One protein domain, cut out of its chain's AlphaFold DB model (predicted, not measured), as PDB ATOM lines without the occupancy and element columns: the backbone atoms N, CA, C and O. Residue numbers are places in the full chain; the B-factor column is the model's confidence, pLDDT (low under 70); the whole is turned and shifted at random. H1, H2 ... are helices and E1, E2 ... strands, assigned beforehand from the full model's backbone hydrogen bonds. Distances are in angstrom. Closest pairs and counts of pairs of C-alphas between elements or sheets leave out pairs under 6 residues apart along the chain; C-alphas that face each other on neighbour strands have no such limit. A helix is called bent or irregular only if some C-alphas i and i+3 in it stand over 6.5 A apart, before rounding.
ATOM      1  N   GLU A   6      -4.391  54.227   1.981       91.12
ATOM      2  CA  GLU A   6      -5.769  54.568   2.274       91.12
ATOM      3  C   GLU A   6      -6.470  55.087   1.025       91.12
ATOM      4  O   GLU A   6      -5.859  55.641   0.108       91.12
ATOM      5  N   GLN A   7      -7.775  54.869   1.001       89.00
ATOM      6  CA  GLN A   7      -8.685  55.430   0.023       89.00
ATOM      7  C   GLN A   7      -9.849  56.012   0.816       89.00
ATOM      8  O   GLN A   7     -10.729  55.287   1.283       89.00
ATOM      9  N   ILE A   8      -9.799  57.321   1.050       86.44
ATOM     10  CA  ILE A   8     -10.814  58.022   1.835       86.44
ATOM     11  C   ILE A   8     -12.070  58.124   0.978       86.44
ATOM     12  O   ILE A   8     -12.044  58.737  -0.083       86.44
ATOM     13  N   VAL A   9     -13.160  57.509   1.433       83.81
ATOM     14  CA  VAL A   9     -14.441  57.553   0.724       83.81
ATOM     15  C   VAL A   9     -15.000  58.974   0.790       83.81
ATOM     16  O   VAL A   9     -15.258  59.498   1.873       83.81
ATOM     17  N   ASP A  10     -15.204  59.578  -0.374       83.50
ATOM     18  CA  ASP A  10     -15.874  60.861  -0.559       83.50
ATOM     19  C   ASP A  10     -16.969  60.735  -1.641       83.50
ATOM     20  O   ASP A  10     -17.286  59.638  -2.100       83.50
ATOM     21  N   LEU A  11     -17.593  61.849  -2.038       88.69
ATOM     22  CA  LEU A  11     -18.626  61.858  -3.087       88.69
ATOM     23  C   LEU A  11     -18.049  61.742  -4.515       88.69
ATOM     24  O   LEU A  11     -18.798  61.879  -5.484       88.69
ATOM     25  N   THR A  12     -16.737  61.540  -4.681       83.88
ATOM     26  CA  THR A  12     -16.132  61.400  -6.008       83.88
ATOM     27  C   THR A  12     -16.314  59.987  -6.556       83.88
ATOM     28  O   THR A  12     -16.329  59.002  -5.824       83.88
ATOM     29  N   TYR A  13     -16.434  59.882  -7.883       75.69
ATOM     30  CA  TYR A  13     -16.620  58.598  -8.569       75.69
ATOM     31  C   TYR A  13     -15.489  57.596  -8.287       75.69
ATOM     32  O   TYR A  13     -15.735  56.399  -8.176       75.69
ATOM     33  N   LYS A  14     -14.249  58.085  -8.165       75.06
ATOM     34  CA  LYS A  14     -13.085  57.270  -7.817       75.06
ATOM     35  C   LYS A  14     -12.213  58.033  -6.820       75.06
ATOM     36  O   LYS A  14     -11.401  58.860  -7.252       75.06
ATOM     37  N   PRO A  15     -12.369  57.764  -5.512       82.44
ATOM     38  CA  PRO A  15     -11.579  58.436  -4.497       82.44
ATOM     39  C   PRO A  15     -10.091  58.143  -4.661       82.44
ATOM     40  O   PRO A  15      -9.698  57.074  -5.144       82.44
ATOM     41  N   LYS A  16      -9.256  59.110  -4.280       84.06
ATOM     42  CA  LYS A  16      -7.802  59.031  -4.459       84.06
ATOM     43  C   LYS A  16      -7.179  58.009  -3.513       84.06
ATOM     44  O   LYS A  16      -7.628  57.830  -2.386       84.06
ATOM     45  N   PHE A  17      -6.103  57.391  -3.990       87.69
ATOM     46  CA  PHE A  17      -5.244  56.531  -3.190       87.69
ATOM     47  C   PHE A  17      -4.096  57.345  -2.607       87.69
ATOM     48  O   PHE A  17      -3.364  57.993  -3.360       87.69
ATOM     49  N   GLU A  18      -3.900  57.248  -1.300       90.19
ATOM     50  CA  GLU A  18      -2.759  57.841  -0.613       90.19
ATOM     51  C   GLU A  18      -1.931  56.757   0.072       90.19
ATOM     52  O   GLU A  18      -2.448  55.864   0.741       90.19
ATOM     53  N   ILE A  19      -0.615  56.804  -0.137       92.44
ATOM     54  CA  ILE A  19       0.317  55.859   0.479       92.44
ATOM     55  C   ILE A  19       0.669  56.402   1.856       92.44
ATOM     56  O   ILE A  19       1.260  57.474   1.981       92.44
ATOM     57  N   VAL A  20       0.342  55.629   2.884       94.06
ATOM     58  CA  VAL A  20       0.603  55.979   4.276       94.06
ATOM     59  C   VAL A  20       1.964  55.410   4.651       94.06
ATOM     60  O   VAL A  20       2.220  54.228   4.439       94.06
ATOM     61  N   LYS A  21       2.850  56.240   5.211       94.50
ATOM     62  CA  LYS A  21       4.197  55.823   5.646       94.50
ATOM     63  C   LYS A  21       4.975  55.045   4.566       94.50
ATOM     64  O   LYS A  21       5.293  53.861   4.738       94.50
ATOM     65  N   PRO A  22       5.265  55.673   3.412       93.06
ATOM     66  CA  PRO A  22       5.940  55.020   2.289       93.06
ATOM     67  C   PRO A  22       7.309  54.416   2.647       93.06
ATOM     68  O   PRO A  22       7.774  53.509   1.953       93.06
ATOM     69  N   GLU A  23       7.959  54.902   3.698       94.69
ATOM     70  CA  GLU A  23       9.199  54.374   4.262       94.69
ATOM     71  C   GLU A  23       9.032  52.982   4.895       94.69
ATOM     72  O   GLU A  23       9.949  52.167   4.830       94.69
ATOM     73  N   GLU A  24       7.853  52.658   5.438       95.56
ATOM     74  CA  GLU A  24       7.580  51.346   6.035       95.56
ATOM     75  C   GLU A  24       7.217  50.280   4.984       95.56
ATOM     76  O   GLU A  24       7.215  49.086   5.292       95.56
ATOM     77  N   ALA A  25       6.930  50.679   3.741       94.94
ATOM     78  CA  ALA A  25       6.382  49.796   2.709       94.94
ATOM     79  C   ALA A  25       7.239  48.549   2.440       94.94
ATOM     80  O   ALA A  25       6.693  47.451   2.339       94.94
ATOM     81  N   ALA A  26       8.568  48.697   2.370       95.06
ATOM     82  CA  ALA A  26       9.483  47.575   2.146       95.06
ATOM     83  C   ALA A  26       9.418  46.560   3.297       95.06
ATOM     84  O   ALA A  26       9.233  45.370   3.066       95.06
ATOM     85  N   ARG A  27       9.462  47.046   4.544       96.75
ATOM     86  CA  ARG A  27       9.386  46.216   5.756       96.75
ATOM     87  C   ARG A  27       8.060  45.459   5.851       96.75
ATOM     88  O   ARG A  27       8.036  44.288   6.226       96.75
ATOM     89  N   VAL A  28       6.947  46.121   5.530       96.94
ATOM     90  CA  VAL A  28       5.615  45.496   5.555       96.94
ATOM     91  C   VAL A  28       5.493  44.442   4.452       96.94
ATOM     92  O   VAL A  28       5.035  43.332   4.727       96.94
ATOM     93  N   ALA A  29       5.946  44.750   3.232       96.19
ATOM     94  CA  ALA A  29       5.932  43.807   2.117       96.19
ATOM     95  C   ALA A  29       6.811  42.580   2.404       96.19
ATOM     96  O   ALA A  29       6.355  41.451   2.229       96.19
ATOM     97  N   GLU A  30       8.026  42.791   2.910       96.75
ATOM     98  CA  GLU A  30       8.942  41.728   3.326       96.75
ATOM     99  C   GLU A  30       8.294  40.809   4.357       96.75
ATOM    100  O   GLU A  30       8.247  39.593   4.162       96.75
ATOM    101  N   ARG A  31       7.728  41.384   5.426       97.69
ATOM    102  CA  ARG A  31       7.079  40.593   6.469       97.69
ATOM    103  C   ARG A  31       5.915  39.774   5.913       97.69
ATOM    104  O   ARG A  31       5.807  38.586   6.208       97.69
ATOM    105  N   HIS A  32       5.078  40.395   5.086       97.19
ATOM    106  CA  HIS A  32       3.942  39.740   4.441       97.19
ATOM    107  C   HIS A  32       4.377  38.537   3.594       97.19
ATOM    108  O   HIS A  32       3.803  37.454   3.702       97.19
ATOM    109  N   PHE A  33       5.406  38.698   2.759       97.69
ATOM    110  CA  PHE A  33       5.887  37.613   1.903       97.69
ATOM    111  C   PHE A  33       6.691  36.550   2.654       97.69
ATOM    112  O   PHE A  33       6.672  35.387   2.251       97.69
ATOM    113  N   LEU A  34       7.346  36.895   3.764       97.25
ATOM    114  CA  LEU A  34       7.928  35.915   4.679       97.25
ATOM    115  C   LEU A  34       6.845  34.983   5.243       97.25
ATOM    116  O   LEU A  34       6.996  33.761   5.201       97.25
ATOM    117  N   ASP A  35       5.740  35.553   5.728       97.81
ATOM    118  CA  ASP A  35       4.636  34.783   6.306       97.81
ATOM    119  C   ASP A  35       3.948  33.902   5.246       97.81
ATOM    120  O   ASP A  35       3.643  32.736   5.516       97.81
ATOM    121  N   LEU A  36       3.771  34.409   4.018       97.38
ATOM    122  CA  LEU A  36       3.250  33.606   2.907       97.38
ATOM    123  C   LEU A  36       4.168  32.439   2.553       97.38
ATOM    124  O   LEU A  36       3.683  31.313   2.459       97.38
ATOM    125  N   ARG A  37       5.475  32.682   2.400       96.94
ATOM    126  CA  ARG A  37       6.422  31.617   2.053       96.94
ATOM    127  C   ARG A  37       6.483  30.532   3.117       96.94
ATOM    128  O   ARG A  37       6.487  29.347   2.801       96.94
ATOM    129  N   LYS A  38       6.440  30.926   4.392       97.19
ATOM    130  CA  LYS A  38       6.408  29.978   5.512       97.19
ATOM    131  C   LYS A  38       5.173  29.074   5.482       97.19
ATOM    132  O   LYS A  38       5.253  27.929   5.915       97.19
ATOM    133  N   LYS A  39       4.029  29.592   5.029       96.81
ATOM    134  CA  LYS A  39       2.762  28.852   5.022       96.81
ATOM    135  C   LYS A  39       2.552  28.028   3.753       96.81
ATOM    136  O   LYS A  39       1.950  26.963   3.834       96.81
ATOM    137  N   TYR A  40       2.995  28.538   2.610       97.12
ATOM    138  CA  TYR A  40       2.593  28.029   1.301       97.12
ATOM    139  C   TYR A  40       3.752  27.588   0.403       97.12
ATOM    140  O   TYR A  40       3.482  27.066  -0.670       97.12
ATOM    141  N   GLY A  41       5.010  27.780   0.812       97.12
ATOM    142  CA  GLY A  41       6.174  27.503  -0.030       97.12
ATOM    143  C   GLY A  41       6.439  28.636  -1.023       97.12
ATOM    144  O   GLY A  41       6.438  29.805  -0.633       97.12
ATOM    145  N   SER A  42       6.696  28.328  -2.292       97.94
ATOM    146  CA  SER A  42       7.021  29.360  -3.283       97.94
ATOM    147  C   SER A  42       5.809  30.262  -3.567       97.94
ATOM    148  O   SER A  42       4.655  29.831  -3.568       97.94
ATOM    149  N   VAL A  43       6.047  31.547  -3.820       98.31
ATOM    150  CA  VAL A  43       4.989  32.539  -4.051       98.31
ATOM    151  C   VAL A  43       5.218  33.243  -5.379       98.31
ATOM    152  O   VAL A  43       6.272  33.830  -5.616       98.31
ATOM    153  N   LEU A  44       4.186  33.254  -6.216       98.06
ATOM    154  CA  LEU A  44       4.118  34.092  -7.403       98.06
ATOM    155  C   LEU A  44       3.150  35.246  -7.152       98.06
ATOM    156  O   LEU A  44       1.944  35.038  -7.048       98.06
ATOM    157  N   ALA A  45       3.666  36.466  -7.041       97.06
ATOM    158  CA  ALA A  45       2.865  37.672  -6.905       97.06
ATOM    159  C   ALA A  45       2.545  38.260  -8.286       97.06
ATOM    160  O   ALA A  45       3.457  38.644  -9.012       97.06
ATOM    161  N   ILE A  46       1.262  38.353  -8.627       95.75
ATOM    162  CA  ILE A  46       0.776  38.943  -9.877       95.75
ATOM    163  C   ILE A  46       0.033  40.240  -9.560       95.75
ATOM    164  O   ILE A  46      -0.979  40.235  -8.858       95.75
ATOM    165  N   ASP A  47       0.521  41.343 -10.105       93.69
ATOM    166  CA  ASP A  47      -0.071  42.664  -9.976       93.69
ATOM    167  C   ASP A  47      -0.821  43.038 -11.255       93.69
ATOM    168  O   ASP A  47      -0.202  43.290 -12.285       93.69
ATOM    169  N   LEU A  48      -2.155  43.047 -11.179       90.88
ATOM    170  CA  LEU A  48      -3.052  43.317 -12.310       90.88
ATOM    171  C   LEU A  48      -3.456  44.797 -12.424       90.88
ATOM    172  O   LEU A  48      -4.355  45.148 -13.193       90.88
ATOM    173  N   VAL A  49      -2.858  45.660 -11.600       89.38
ATOM    174  CA  VAL A  49      -3.244  47.066 -11.454       89.38
ATOM    175  C   VAL A  49      -2.769  47.906 -12.639       89.38
ATOM    176  O   VAL A  49      -1.720  47.644 -13.234       89.38
ATOM    177  N   ASN A  50      -3.547  48.937 -12.973       86.25
ATOM    178  CA  ASN A  50      -3.217  49.862 -14.051       86.25
ATOM    179  C   ASN A  50      -1.886  50.572 -13.815       86.25
ATOM    180  O   ASN A  50      -1.582  50.991 -12.700       86.25
ATOM    181  N   THR A  51      -1.147  50.827 -14.892       86.38
ATOM    182  CA  THR A  51       0.080  51.642 -14.840       86.38
ATOM    183  C   THR A  51      -0.181  53.143 -14.698       86.38
ATOM    184  O   THR A  51       0.742  53.912 -14.438       86.38
ATOM    185  N   THR A  52      -1.427  53.594 -14.859       84.31
ATOM    186  CA  THR A  52      -1.781  55.019 -14.890       84.31
ATOM    187  C   THR A  52      -2.536  55.483 -13.645       84.31
ATOM    188  O   THR A  52      -3.299  54.731 -13.037       84.31
ATOM    189  N   GLY A  53      -2.398  56.767 -13.303       85.62
ATOM    190  CA  GLY A  53      -3.155  57.402 -12.220       85.62
ATOM    191  C   GLY A  53      -2.747  56.923 -10.821       85.62
ATOM    192  O   GLY A  53      -1.602  56.544 -10.586       85.62
ATOM    193  N   GLY A  54      -3.685  56.970  -9.868       84.62
ATOM    194  CA  GLY A  54      -3.424  56.565  -8.479       84.62
ATOM    195  C   GLY A  54      -3.109  55.073  -8.323       84.62
ATOM    196  O   GLY A  54      -2.289  54.707  -7.490       84.62
ATOM    197  N   GLU A  55      -3.688  54.232  -9.180       86.62
ATOM    198  CA  GLU A  55      -3.356  52.808  -9.290       86.62
ATOM    199  C   GLU A  55      -1.893  52.587  -9.693       86.62
ATOM    200  O   GLU A  55      -1.190  51.810  -9.047       86.62
ATOM    201  N   GLY A  56      -1.408  53.349 -10.679       89.56
ATOM    202  CA  GLY A  56      -0.011  53.298 -11.113       89.56
ATOM    203  C   GLY A  56       0.967  53.624  -9.986       89.56
ATOM    204  O   GLY A  56       1.932  52.893  -9.786       89.56
ATOM    205  N   ARG A  57       0.675  54.653  -9.177       91.62
ATOM    206  CA  ARG A  57       1.497  55.010  -7.999       91.62
ATOM    207  C   ARG A  57       1.559  53.875  -6.974       91.62
ATOM    208  O   ARG A  57       2.610  53.637  -6.382       91.62
ATOM    209  N   LEU A  58       0.440  53.184  -6.746       91.94
ATOM    210  CA  LEU A  58       0.397  52.030  -5.847       91.94
ATOM    211  C   LEU A  58       1.212  50.858  -6.403       91.94
ATOM    212  O   LEU A  58       1.994  50.266  -5.661       91.94
ATOM    213  N   SER A  59       1.063  50.556  -7.695       92.44
ATOM    214  CA  SER A  59       1.797  49.480  -8.367       92.44
ATOM    215  C   SER A  59       3.305  49.739  -8.388       92.44
ATOM    216  O   SER A  59       4.082  48.885  -7.970       92.44
ATOM    217  N   GLU A  60       3.732  50.955  -8.735       94.12
ATOM    218  CA  GLU A  60       5.139  51.362  -8.696       94.12
ATOM    219  C   GLU A  60       5.717  51.220  -7.283       94.12
ATOM    220  O   GLU A  60       6.792  50.640  -7.085       94.12
ATOM    221  N   LYS A  61       4.974  51.683  -6.267       95.06
ATOM    222  CA  LYS A  61       5.416  51.534  -4.882       95.06
ATOM    223  C   LYS A  61       5.523  50.065  -4.493       95.06
ATOM    224  O   LYS A  61       6.504  49.691  -3.848       95.06
ATOM    225  N   PHE A  62       4.562  49.238  -4.895       94.94
ATOM    226  CA  PHE A  62       4.591  47.808  -4.633       94.94
ATOM    227  C   PHE A  62       5.812  47.139  -5.264       94.94
ATOM    228  O   PHE A  62       6.556  46.458  -4.559       94.94
ATOM    229  N   ALA A  63       6.056  47.391  -6.551       95.31
ATOM    230  CA  ALA A  63       7.196  46.865  -7.287       95.31
ATOM    231  C   ALA A  63       8.514  47.250  -6.600       95.31
ATOM    232  O   ALA A  63       9.336  46.383  -6.310       95.31
ATOM    233  N   SER A  64       8.676  48.525  -6.225       96.19
ATOM    234  CA  SER A  64       9.876  48.996  -5.516       96.19
ATOM    235  C   SER A  64      10.084  48.329  -4.148       96.19
ATOM    236  O   SER A  64      11.219  48.095  -3.744       96.19
ATOM    237  N   ALA A  65       8.998  48.011  -3.435       95.94
ATOM    238  CA  ALA A  65       9.045  47.373  -2.122       95.94
ATOM    239  C   ALA A  65       9.343  45.867  -2.209       95.94
ATOM    240  O   ALA A  65       9.940  45.311  -1.291       95.94
ATOM    241  N   VAL A  66       8.923  45.210  -3.296       95.94
ATOM    242  CA  VAL A  66       9.126  43.772  -3.519       95.94
ATOM    243  C   VAL A  66      10.462  43.472  -4.196       95.94
ATOM    244  O   VAL A  66      11.051  42.433  -3.914       95.94
ATOM    245  N   GLN A  67      10.981  44.374  -5.031       96.25
ATOM    246  CA  GLN A  67      12.234  44.173  -5.769       96.25
ATOM    247  C   GLN A  67      13.407  43.650  -4.907       96.25
ATOM    248  O   GLN A  67      14.078  42.721  -5.354       96.25
ATOM    249  N   PRO A  68      13.662  44.165  -3.684       96.12
ATOM    250  CA  PRO A  68      14.800  43.726  -2.871       96.12
ATOM    251  C   PRO A  68      14.634  42.334  -2.246       96.12
ATOM    252  O   PRO A  68      15.616  41.759  -1.790       96.12
ATOM    253  N   ILE A  69      13.405  41.812  -2.181       95.88
ATOM    254  CA  ILE A  69      13.078  40.540  -1.513       95.88
ATOM    255  C   ILE A  69      12.791  39.404  -2.505       95.88
ATOM    256  O   ILE A  69      12.465  38.289  -2.086       95.88
ATOM    257  N   LEU A  70      12.886  39.679  -3.810       96.56
ATOM    258  CA  LEU A  70      12.759  38.668  -4.854       96.56
ATOM    259  C   LEU A  70      13.818  37.577  -4.683       96.56
ATOM    260  O   LEU A  70      14.962  37.831  -4.312       96.56
ATOM    261  N   SER A  71      13.408  36.342  -4.935       95.00
ATOM    262  CA  SER A  71      14.244  35.144  -4.820       95.00
ATOM    263  C   SER A  71      13.626  34.021  -5.651       95.00
ATOM    264  O   SER A  71      12.522  34.177  -6.168       95.00
ATOM    265  N   ASP A  72      14.286  32.867  -5.738       92.38
ATOM    266  CA  ASP A  72      13.759  31.710  -6.481       92.38
ATOM    267  C   ASP A  72      12.373  31.251  -5.984       92.38
ATOM    268  O   ASP A  72      11.572  30.718  -6.754       92.38
ATOM    269  N   ASP A  73      12.067  31.515  -4.709       94.19
ATOM    270  CA  ASP A  73      10.789  31.201  -4.063       94.19
ATOM    271  C   ASP A  73       9.823  32.393  -3.975       94.19
ATOM    272  O   ASP A  73       8.732  32.261  -3.422       94.19
ATOM    273  N   LEU A  74      10.203  33.570  -4.481       97.19
ATOM    274  CA  LEU A  74       9.331  34.740  -4.570       97.19
ATOM    275  C   LEU A  74       9.541  35.459  -5.900       97.19
ATOM    276  O   LEU A  74      10.491  36.228  -6.055       97.19
ATOM    277  N   ARG A  75       8.596  35.270  -6.820       97.44
ATOM    278  CA  ARG A  75       8.576  35.942  -8.123       97.44
ATOM    279  C   ARG A  75       7.478  37.002  -8.154       97.44
ATOM    280  O   ARG A  75       6.404  36.802  -7.591       97.44
ATOM    281  N   TYR A  76       7.737  38.116  -8.830       96.94
ATOM    282  CA  TYR A  76       6.773  39.193  -9.052       96.94
ATOM    283  C   TYR A  76       6.564  39.409 -10.549       96.94
ATOM    284  O   TYR A  76       7.531  39.433 -11.308       96.94
ATOM    285  N   ILE A  77       5.308  39.566 -10.958       95.56
ATOM    286  CA  ILE A  77       4.910  39.915 -12.319       95.56
ATOM    287  C   ILE A  77       3.923  41.067 -12.236       95.56
ATOM    288  O   ILE A  77       2.890  40.958 -11.575       95.56
ATOM    289  N   HIS A  78       4.219  42.147 -12.949       94.25
ATOM    290  CA  HIS A  78       3.238  43.181 -13.246       94.25
ATOM    291  C   HIS A  78       2.604  42.903 -14.611       94.25
ATOM    292  O   HIS A  78       3.311  42.669 -15.591       94.25
ATOM    293  N   PHE A  79       1.276  42.904 -14.669       91.94
ATOM    294  CA  PHE A  79       0.502  42.679 -15.883       91.94
ATOM    295  C   PHE A  79      -0.654  43.682 -15.936       91.94
ATOM    296  O   PHE A  79      -1.699  43.474 -15.327       91.94
ATOM    297  N   ASP A  80      -0.473  44.782 -16.672       89.06
ATOM    298  CA  ASP A  80      -1.513  45.805 -16.841       89.06
ATOM    299  C   ASP A  80      -2.714  45.233 -17.613       89.06
ATOM    300  O   ASP A  80      -2.741  45.212 -18.847       89.06
ATOM    301  N   PHE A  81      -3.713  44.747 -16.875       83.56
ATOM    302  CA  PHE A  81      -4.830  44.007 -17.448       83.56
ATOM    303  C   PHE A  81      -5.654  44.862 -18.420       83.56
ATOM    304  O   PHE A  81      -6.062  44.375 -19.472       83.56
ATOM    305  N   HIS A  82      -5.871  46.148 -18.123       81.62
ATOM    306  CA  HIS A  82      -6.669  47.007 -19.004       81.62
ATOM    307  C   HIS A  82      -5.911  47.366 -20.269       81.62
ATOM    308  O   HIS A  82      -6.495  47.381 -21.349       81.62
ATOM    309  N   LYS A  83      -4.612  47.649 -20.153       84.44
ATOM    310  CA  LYS A  83      -3.790  47.955 -21.320       84.44
ATOM    311  C   LYS A  83      -3.634  46.739 -22.229       84.44
ATOM    312  O   LYS A  83      -3.632  46.887 -23.450       84.44
ATOM    313  N   ILE A  84      -3.480  45.551 -21.645       82.12
ATOM    314  CA  ILE A  84      -3.190  44.332 -22.399       82.12
ATOM    315  C   ILE A  84      -4.478  43.706 -22.931       82.12
ATOM    316  O   ILE A  84      -4.589  43.550 -24.146       82.12
ATOM    317  N   CYS A  85      -5.452  43.396 -22.073       78.62
ATOM    318  CA  CYS A  85      -6.683  42.684 -22.440       78.62
ATOM    319  C   CYS A  85      -7.836  43.623 -22.843       78.62
ATOM    320  O   CYS A  85      -8.722  43.234 -23.608       78.62
ATOM    321  N   GLY A  86      -7.837  44.876 -22.377       73.88
ATOM    322  CA  GLY A  86      -8.920  45.822 -22.655       73.88
ATOM    323  C   GLY A  86     -10.297  45.265 -22.273       73.88
ATOM    324  O   GLY A  86     -10.443  44.585 -21.261       73.88
ATOM    325  N   HIS A  87     -11.309  45.548 -23.096       66.00
ATOM    326  CA  HIS A  87     -12.685  45.071 -22.885       66.00
ATOM    327  C   HIS A  87     -13.029  43.779 -23.648       66.00
ATOM    328  O   HIS A  87     -14.081  43.198 -23.397       66.00
ATOM    329  N   VAL A  88     -12.195  43.358 -24.609       62.84
ATOM    330  CA  VAL A  88     -12.570  42.338 -25.613       62.84
ATOM    331  C   VAL A  88     -11.462  41.306 -25.869       62.84
ATOM    332  O   VAL A  88     -11.757  40.224 -26.360       62.84
ATOM    333  N   HIS A  89     -10.204  41.587 -25.506       70.75
ATOM    334  CA  HIS A  89      -9.048  40.759 -25.873       70.75
ATOM    335  C   HIS A  89      -8.625  39.800 -24.759       70.75
ATOM    336  O   HIS A  89      -7.478  39.816 -24.305       70.75
ATOM    337  N   PHE A  90      -9.552  38.956 -24.308       69.75
ATOM    338  CA  PHE A  90      -9.261  37.934 -23.299       69.75
ATOM    339  C   PHE A  90      -8.258  36.889 -23.796       69.75
ATOM    340  O   PHE A  90      -7.540  36.310 -22.984       69.75
ATOM    341  N   GLU A  91      -8.112  36.706 -25.114       75.69
ATOM    342  CA  GLU A  91      -7.078  35.839 -25.683       75.69
ATOM    343  C   GLU A  91      -5.661  36.241 -25.252       75.69
ATOM    344  O   GLU A  91      -4.778  35.391 -25.165       75.69
ATOM    345  N   ARG A  92      -5.431  37.515 -24.907       81.75
ATOM    346  CA  ARG A  92      -4.124  38.011 -24.449       81.75
ATOM    347  C   ARG A  92      -3.785  37.602 -23.019       81.75
ATOM    348  O   ARG A  92      -2.647  37.795 -22.601       81.75
ATOM    349  N   LEU A  93      -4.719  36.982 -22.296       82.56
ATOM    350  CA  LEU A  93      -4.419  36.322 -21.026       82.56
ATOM    351  C   LEU A  93      -3.429  35.161 -21.216       82.56
ATOM    352  O   LEU A  93      -2.678  34.856 -20.295       82.56
ATOM    353  N   SER A  94      -3.351  34.584 -22.425       86.12
ATOM    354  CA  SER A  94      -2.302  33.623 -22.798       86.12
ATOM    355  C   SER A  94      -0.891  34.156 -22.528       86.12
ATOM    356  O   SER A  94      -0.055  33.417 -22.036       86.12
ATOM    357  N   ILE A  95      -0.650  35.461 -22.707       89.81
ATOM    358  CA  ILE A  95       0.648  36.095 -22.428       89.81
ATOM    359  C   ILE A  95       1.006  35.995 -20.941       89.81
ATOM    360  O   ILE A  95       2.174  35.831 -20.587       89.81
ATOM    361  N   LEU A  96       0.014  36.133 -20.056       90.69
ATOM    362  CA  LEU A  96       0.221  35.928 -18.627       90.69
ATOM    363  C   LEU A  96       0.399  34.439 -18.335       90.69
ATOM    364  O   LEU A  96       1.308  34.084 -17.594       90.69
ATOM    365  N   TYR A  97      -0.425  33.578 -18.935       90.12
ATOM    366  CA  TYR A  97      -0.331  32.131 -18.761       90.12
ATOM    367  C   TYR A  97       1.063  31.599 -19.123       90.12
ATOM    368  O   TYR A  97       1.686  30.933 -18.302       90.12
ATOM    369  N   ASP A  98       1.598  31.983 -20.279       92.81
ATOM    370  CA  ASP A  98       2.925  31.579 -20.751       92.81
ATOM    371  C   ASP A  98       4.037  32.016 -19.787       92.81
ATOM    372  O   ASP A  98       5.017  31.299 -19.594       92.81
ATOM    373  N   GLN A  99       3.876  33.169 -19.130       93.88
ATOM    374  CA  GLN A  99       4.820  33.632 -18.114       93.88
ATOM    375  C   GLN A  99       4.727  32.846 -16.807       93.88
ATOM    376  O   GLN A  99       5.697  32.854 -16.054       93.88
ATOM    377  N   ILE A 100       3.582  32.237 -16.481       95.44
ATOM    378  CA  ILE A 100       3.346  31.570 -15.189       95.44
ATOM    379  C   ILE A 100       3.291  30.045 -15.262       95.44
ATOM    380  O   ILE A 100       3.323  29.410 -14.209       95.44
ATOM    381  N   ALA A 101       3.224  29.465 -16.459       95.56
ATOM    382  CA  ALA A 101       3.079  28.028 -16.671       95.56
ATOM    383  C   ALA A 101       4.179  27.221 -15.963       95.56
ATOM    384  O   ALA A 101       3.879  26.270 -15.247       95.56
ATOM    385  N   ASP A 102       5.433  27.673 -16.051       96.12
ATOM    386  CA  ASP A 102       6.582  27.052 -15.382       96.12
ATOM    387  C   ASP A 102       6.405  26.977 -13.856       96.12
ATOM    388  O   ASP A 102       6.684  25.957 -13.219       96.12
ATOM    389  N   PHE A 103       5.898  28.058 -13.261       96.88
ATOM    390  CA  PHE A 103       5.617  28.126 -11.837       96.88
ATOM    391  C   PHE A 103       4.462  27.194 -11.467       96.88
ATOM    392  O   PHE A 103       4.545  26.515 -10.442       96.88
ATOM    393  N   LEU A 104       3.400  27.146 -12.273       95.62
ATOM    394  CA  LEU A 104       2.248  26.276 -12.028       95.62
ATOM    395  C   LEU A 104       2.640  24.796 -12.088       95.62
ATOM    396  O   LEU A 104       2.304  24.046 -11.172       95.62
ATOM    397  N   ASP A 105       3.413  24.397 -13.096       95.69
ATOM    398  CA  ASP A 105       3.883  23.020 -13.257       95.69
ATOM    399  C   ASP A 105       4.806  22.596 -12.110       95.69
ATOM    400  O   ASP A 105       4.665  21.499 -11.564       95.69
ATOM    401  N   LYS A 106       5.721  23.483 -11.694       95.94
ATOM    402  CA  LYS A 106       6.655  23.230 -10.585       95.94
ATOM    403  C   LYS A 106       5.945  23.112  -9.234       95.94
ATOM    404  O   LYS A 106       6.326  22.275  -8.418       95.94
ATOM    405  N   ASN A 107       4.966  23.977  -8.967       96.62
ATOM    406  CA  ASN A 107       4.349  24.095  -7.643       96.62
ATOM    407  C   ASN A 107       3.098  23.233  -7.468       96.62
ATOM    408  O   ASN A 107       2.732  22.922  -6.335       96.62
ATOM    409  N   GLY A 108       2.481  22.813  -8.572       95.38
ATOM    410  CA  GLY A 108       1.462  21.777  -8.606       95.38
ATOM    411  C   GLY A 108       0.253  22.031  -7.705       95.38
ATOM    412  O   GLY A 108      -0.133  23.160  -7.401       95.38
ATOM    413  N   TYR A 109      -0.379  20.933  -7.304       96.44
ATOM    414  CA  TYR A 109      -1.606  20.904  -6.519       96.44
ATOM    415  C   TYR A 109      -1.605  19.682  -5.598       96.44
ATOM    416  O   TYR A 109      -0.897  18.698  -5.836       96.44
ATOM    417  N   LEU A 110      -2.427  19.726  -4.550       97.00
ATOM    418  CA  LEU A 110      -2.646  18.577  -3.678       97.00
ATOM    419  C   LEU A 110      -3.496  17.530  -4.407       97.00
ATOM    420  O   LEU A 110      -4.603  17.824  -4.852       97.00
ATOM    421  N   LEU A 111      -2.997  16.298  -4.479       97.25
ATOM    422  CA  LEU A 111      -3.748  15.149  -4.979       97.25
ATOM    423  C   LEU A 111      -3.712  14.042  -3.933       97.25
ATOM    424  O   LEU A 111      -2.628  13.625  -3.522       97.25
ATOM    425  N   LEU A 112      -4.886  13.560  -3.534       97.81
ATOM    426  CA  LEU A 112      -5.045  12.404  -2.656       97.81
ATOM    427  C   LEU A 112      -5.626  11.239  -3.460       97.81
ATOM    428  O   LEU A 112      -6.404  11.465  -4.385       97.81
ATOM    429  N   ASN A 113      -5.254  10.007  -3.120       96.69
ATOM    430  CA  ASN A 113      -5.924   8.823  -3.662       96.69
ATOM    431  C   ASN A 113      -7.213   8.496  -2.881       96.69
ATOM    432  O   ASN A 113      -7.517   9.126  -1.867       96.69
ATOM    433  N   ASP A 114      -7.934   7.456  -3.307       96.31
ATOM    434  CA  ASP A 114      -9.188   7.008  -2.672       96.31
ATOM    435  C   ASP A 114      -9.028   6.584  -1.198       96.31
ATOM    436  O   ASP A 114     -10.010   6.473  -0.467       96.31
ATOM    437  N   LYS A 115      -7.790   6.349  -0.744       96.38
ATOM    438  CA  LYS A 115      -7.448   6.013   0.647       96.38
ATOM    439  C   LYS A 115      -7.034   7.235   1.475       96.38
ATOM    440  O   LYS A 115      -6.723   7.087   2.654       96.38
ATOM    441  N   GLY A 116      -7.020   8.430   0.881       94.44
ATOM    442  CA  GLY A 116      -6.587   9.671   1.524       94.44
ATOM    443  C   GLY A 116      -5.068   9.860   1.588       94.44
ATOM    444  O   GLY A 116      -4.594  10.761   2.280       94.44
ATOM    445  N   GLU A 117      -4.284   9.044   0.883       96.31
ATOM    446  CA  GLU A 117      -2.822   9.149   0.861       96.31
ATOM    447  C   GLU A 117      -2.376  10.225  -0.138       96.31
ATOM    448  O   GLU A 117      -2.913  10.325  -1.245       96.31
ATOM    449  N   LYS A 118      -1.369  11.027   0.238       96.06
ATOM    450  CA  LYS A 118      -0.822  12.089  -0.619       96.06
ATOM    451  C   LYS A 118      -0.089  11.499  -1.827       96.06
ATOM    452  O   LYS A 118       0.942  10.852  -1.674       96.06
ATOM    453  N   MET A 119      -0.594  11.785  -3.026       96.75
ATOM    454  CA  MET A 119       0.028  11.454  -4.316       96.75
ATOM    455  C   MET A 119       0.812  12.635  -4.897       96.75
ATOM    456  O   MET A 119       1.836  12.437  -5.546       96.75
ATOM    457  N   LYS A 120       0.332  13.864  -4.669       96.50
ATOM    458  CA  LYS A 120       1.024  15.121  -4.990       96.50
ATOM    459  C   LYS A 120       0.819  16.121  -3.864       96.50
ATOM    460  O   LYS A 120      -0.197  16.065  -3.175       96.50
ATOM    461  N   GLU A 121       1.758  17.042  -3.710       95.88
ATOM    462  CA  GLU A 121       1.687  18.136  -2.746       95.88
ATOM    463  C   GLU A 121       1.766  19.476  -3.478       95.88
ATOM    464  O   GLU A 121       2.496  19.613  -4.457       95.88
ATOM    465  N   GLN A 122       0.993  20.453  -3.003       97.38
ATOM    466  CA  GLN A 122       1.098  21.829  -3.464       97.38
ATOM    467  C   GLN A 122       2.288  22.494  -2.765       97.38
ATOM    468  O   GLN A 122       2.321  22.562  -1.538       97.38
ATOM    469  N   LEU A 123       3.239  22.995  -3.549       97.56
ATOM    470  CA  LEU A 123       4.502  23.567  -3.068       97.56
ATOM    471  C   LEU A 123       4.564  25.094  -3.184       97.56
ATOM    472  O   LEU A 123       5.557  25.702  -2.786       97.56
ATOM    473  N   GLY A 124       3.513  25.712  -3.725       97.44
ATOM    474  CA  GLY A 124       3.460  27.153  -3.914       97.44
ATOM    475  C   GLY A 124       2.069  27.695  -4.203       97.44
ATOM    476  O   GLY A 124       1.103  26.957  -4.410       97.44
ATOM    477  N   VAL A 125       1.966  29.021  -4.217       97.81
ATOM    478  CA  VAL A 125       0.717  29.756  -4.448       97.81
ATOM    479  C   VAL A 125       0.906  30.917  -5.409       97.81
ATOM    480  O   VAL A 125       1.908  31.633  -5.372       97.81
ATOM    481  N   VAL A 126      -0.119  31.150  -6.226       96.88
ATOM    482  CA  VAL A 126      -0.273  32.385  -6.991       96.88
ATOM    483  C   VAL A 126      -1.100  33.362  -6.162       96.88
ATOM    484  O   VAL A 126      -2.210  33.056  -5.733       96.88
ATOM    485  N   ARG A 127      -0.551  34.547  -5.921       95.38
ATOM    486  CA  ARG A 127      -1.220  35.652  -5.242       95.38
ATOM    487  C   ARG A 127      -1.436  36.774  -6.239       95.38
ATOM    488  O   ARG A 127      -0.480  37.429  -6.636       95.38
ATOM    489  N   THR A 128      -2.686  37.067  -6.547       92.00
ATOM    490  CA  THR A 128      -3.061  38.197  -7.396       92.00
ATOM    491  C   THR A 128      -3.447  39.411  -6.555       92.00
ATOM    492  O   THR A 128      -4.057  39.279  -5.491       92.00
ATOM    493  N   ASN A 129      -3.134  40.614  -7.027       87.25
ATOM    494  CA  ASN A 129      -3.740  41.840  -6.525       87.25
ATOM    495  C   ASN A 129      -4.403  42.622  -7.660       87.25
ATOM    496  O   ASN A 129      -3.841  42.780  -8.738       87.25
ATOM    497  N   CYS A 130      -5.596  43.134  -7.376       82.81
ATOM    498  CA  CYS A 130      -6.383  43.982  -8.257       82.81
ATOM    499  C   CYS A 130      -7.081  45.047  -7.399       82.81
ATOM    500  O   CYS A 130      -7.420  44.766  -6.248       82.81
TER     501      CYS A 130
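Overview. This is residues 6 to 130 of the 140 residues of the protein "SAC domain-containing protein" of Gossypium gossypioides (UniProt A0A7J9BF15). What is the main picture? A small parallel sheet, E3, E2, E5, is the core of a three-layer body, with H1 and H2 packed over one face and H4 over the other. At opposite ends, the turns before E1 and before E4 carry the length, with short antiparallel pairings of residues 6 to 7 with E1 and 111 to 112 with E4. What are its make-up and size? The printed part has 125 residues, in the order E1 H1 E2 H2 E3 H3 H4 E4 E5, class mixed, helices and strands. It is loose, with a radius of gyration of the C-alphas of 17.4 A and spans of 57 by 38 by 27 A.

Along the chain. Where are the sheet's strands? E2 is residues 42 to 47, 16.5 A long, E5 residues 124 to 129, 16.6 A, and E3 residues 74 to 78, 13.6 A. C-alpha 129 is at (-3.740, 41.840, -6.525). Where are the helices and other strands? H1 is residues 25 to 40, 22.1 A, H2 residues 53 to 69, 25.7 A, H4 residues 90 to 107, 24.9 A, and H3 residues 81 to 85. E1 is residues 17 to 19, from C-alpha 17 at (-5.244, 56.531, -3.190), and E4 is residues 118 to 120.

Arrangement. How do the strands pair? E2 and E5 are parallel at 16 degrees, with N 46 and O 127 2.8 A apart, within hydrogen-bond range. E3 and E2 are parallel at 15 degrees, with N 45 and O 75 2.8 A apart, within range; E2, H2, E3 form a strand-helix-strand unit, two parallel neighbour strands with a helix between, with a right-handed crossover. How do the helices sit? H1 and H2 are on the same face, each at a height of 9.4 A, and H4 is on the opposite face at 9.9 A. With residues 25 to 30 alone, H1 touches H2 at a steep tilt of 65 degrees, the same way, the closest C-alphas being Ala 26 and Ala 65, 4.3 A. H3 is not on the sheet and touches H4 only at the corner, closest C-alphas Cys 85 and Arg 92, 5.7 A. Are the helix backbones even? In H1 and H3 every O i to N i+4 pair is within hydrogen-bond range, in H2 11 of 13 and in H4 9 of 14. H4 is irregular, with a kink of 57 degrees near residue 99 and C-alphas 99 and 102 7.3 A apart; H2 is only just irregular, C-alphas 65 and 68 being 6.9 A apart.

Size, cuts and confidence. How far does it reach? The two C-alphas farthest apart, Leu 11 and Lys 115, are 57.1 A apart. Are there cuts or long links? The printed part has no cut and no long link. Where is confidence low? Residues 87, 88 and 90 are under 70 in pLDDT, and the mean of the printed part of this model is 91.6.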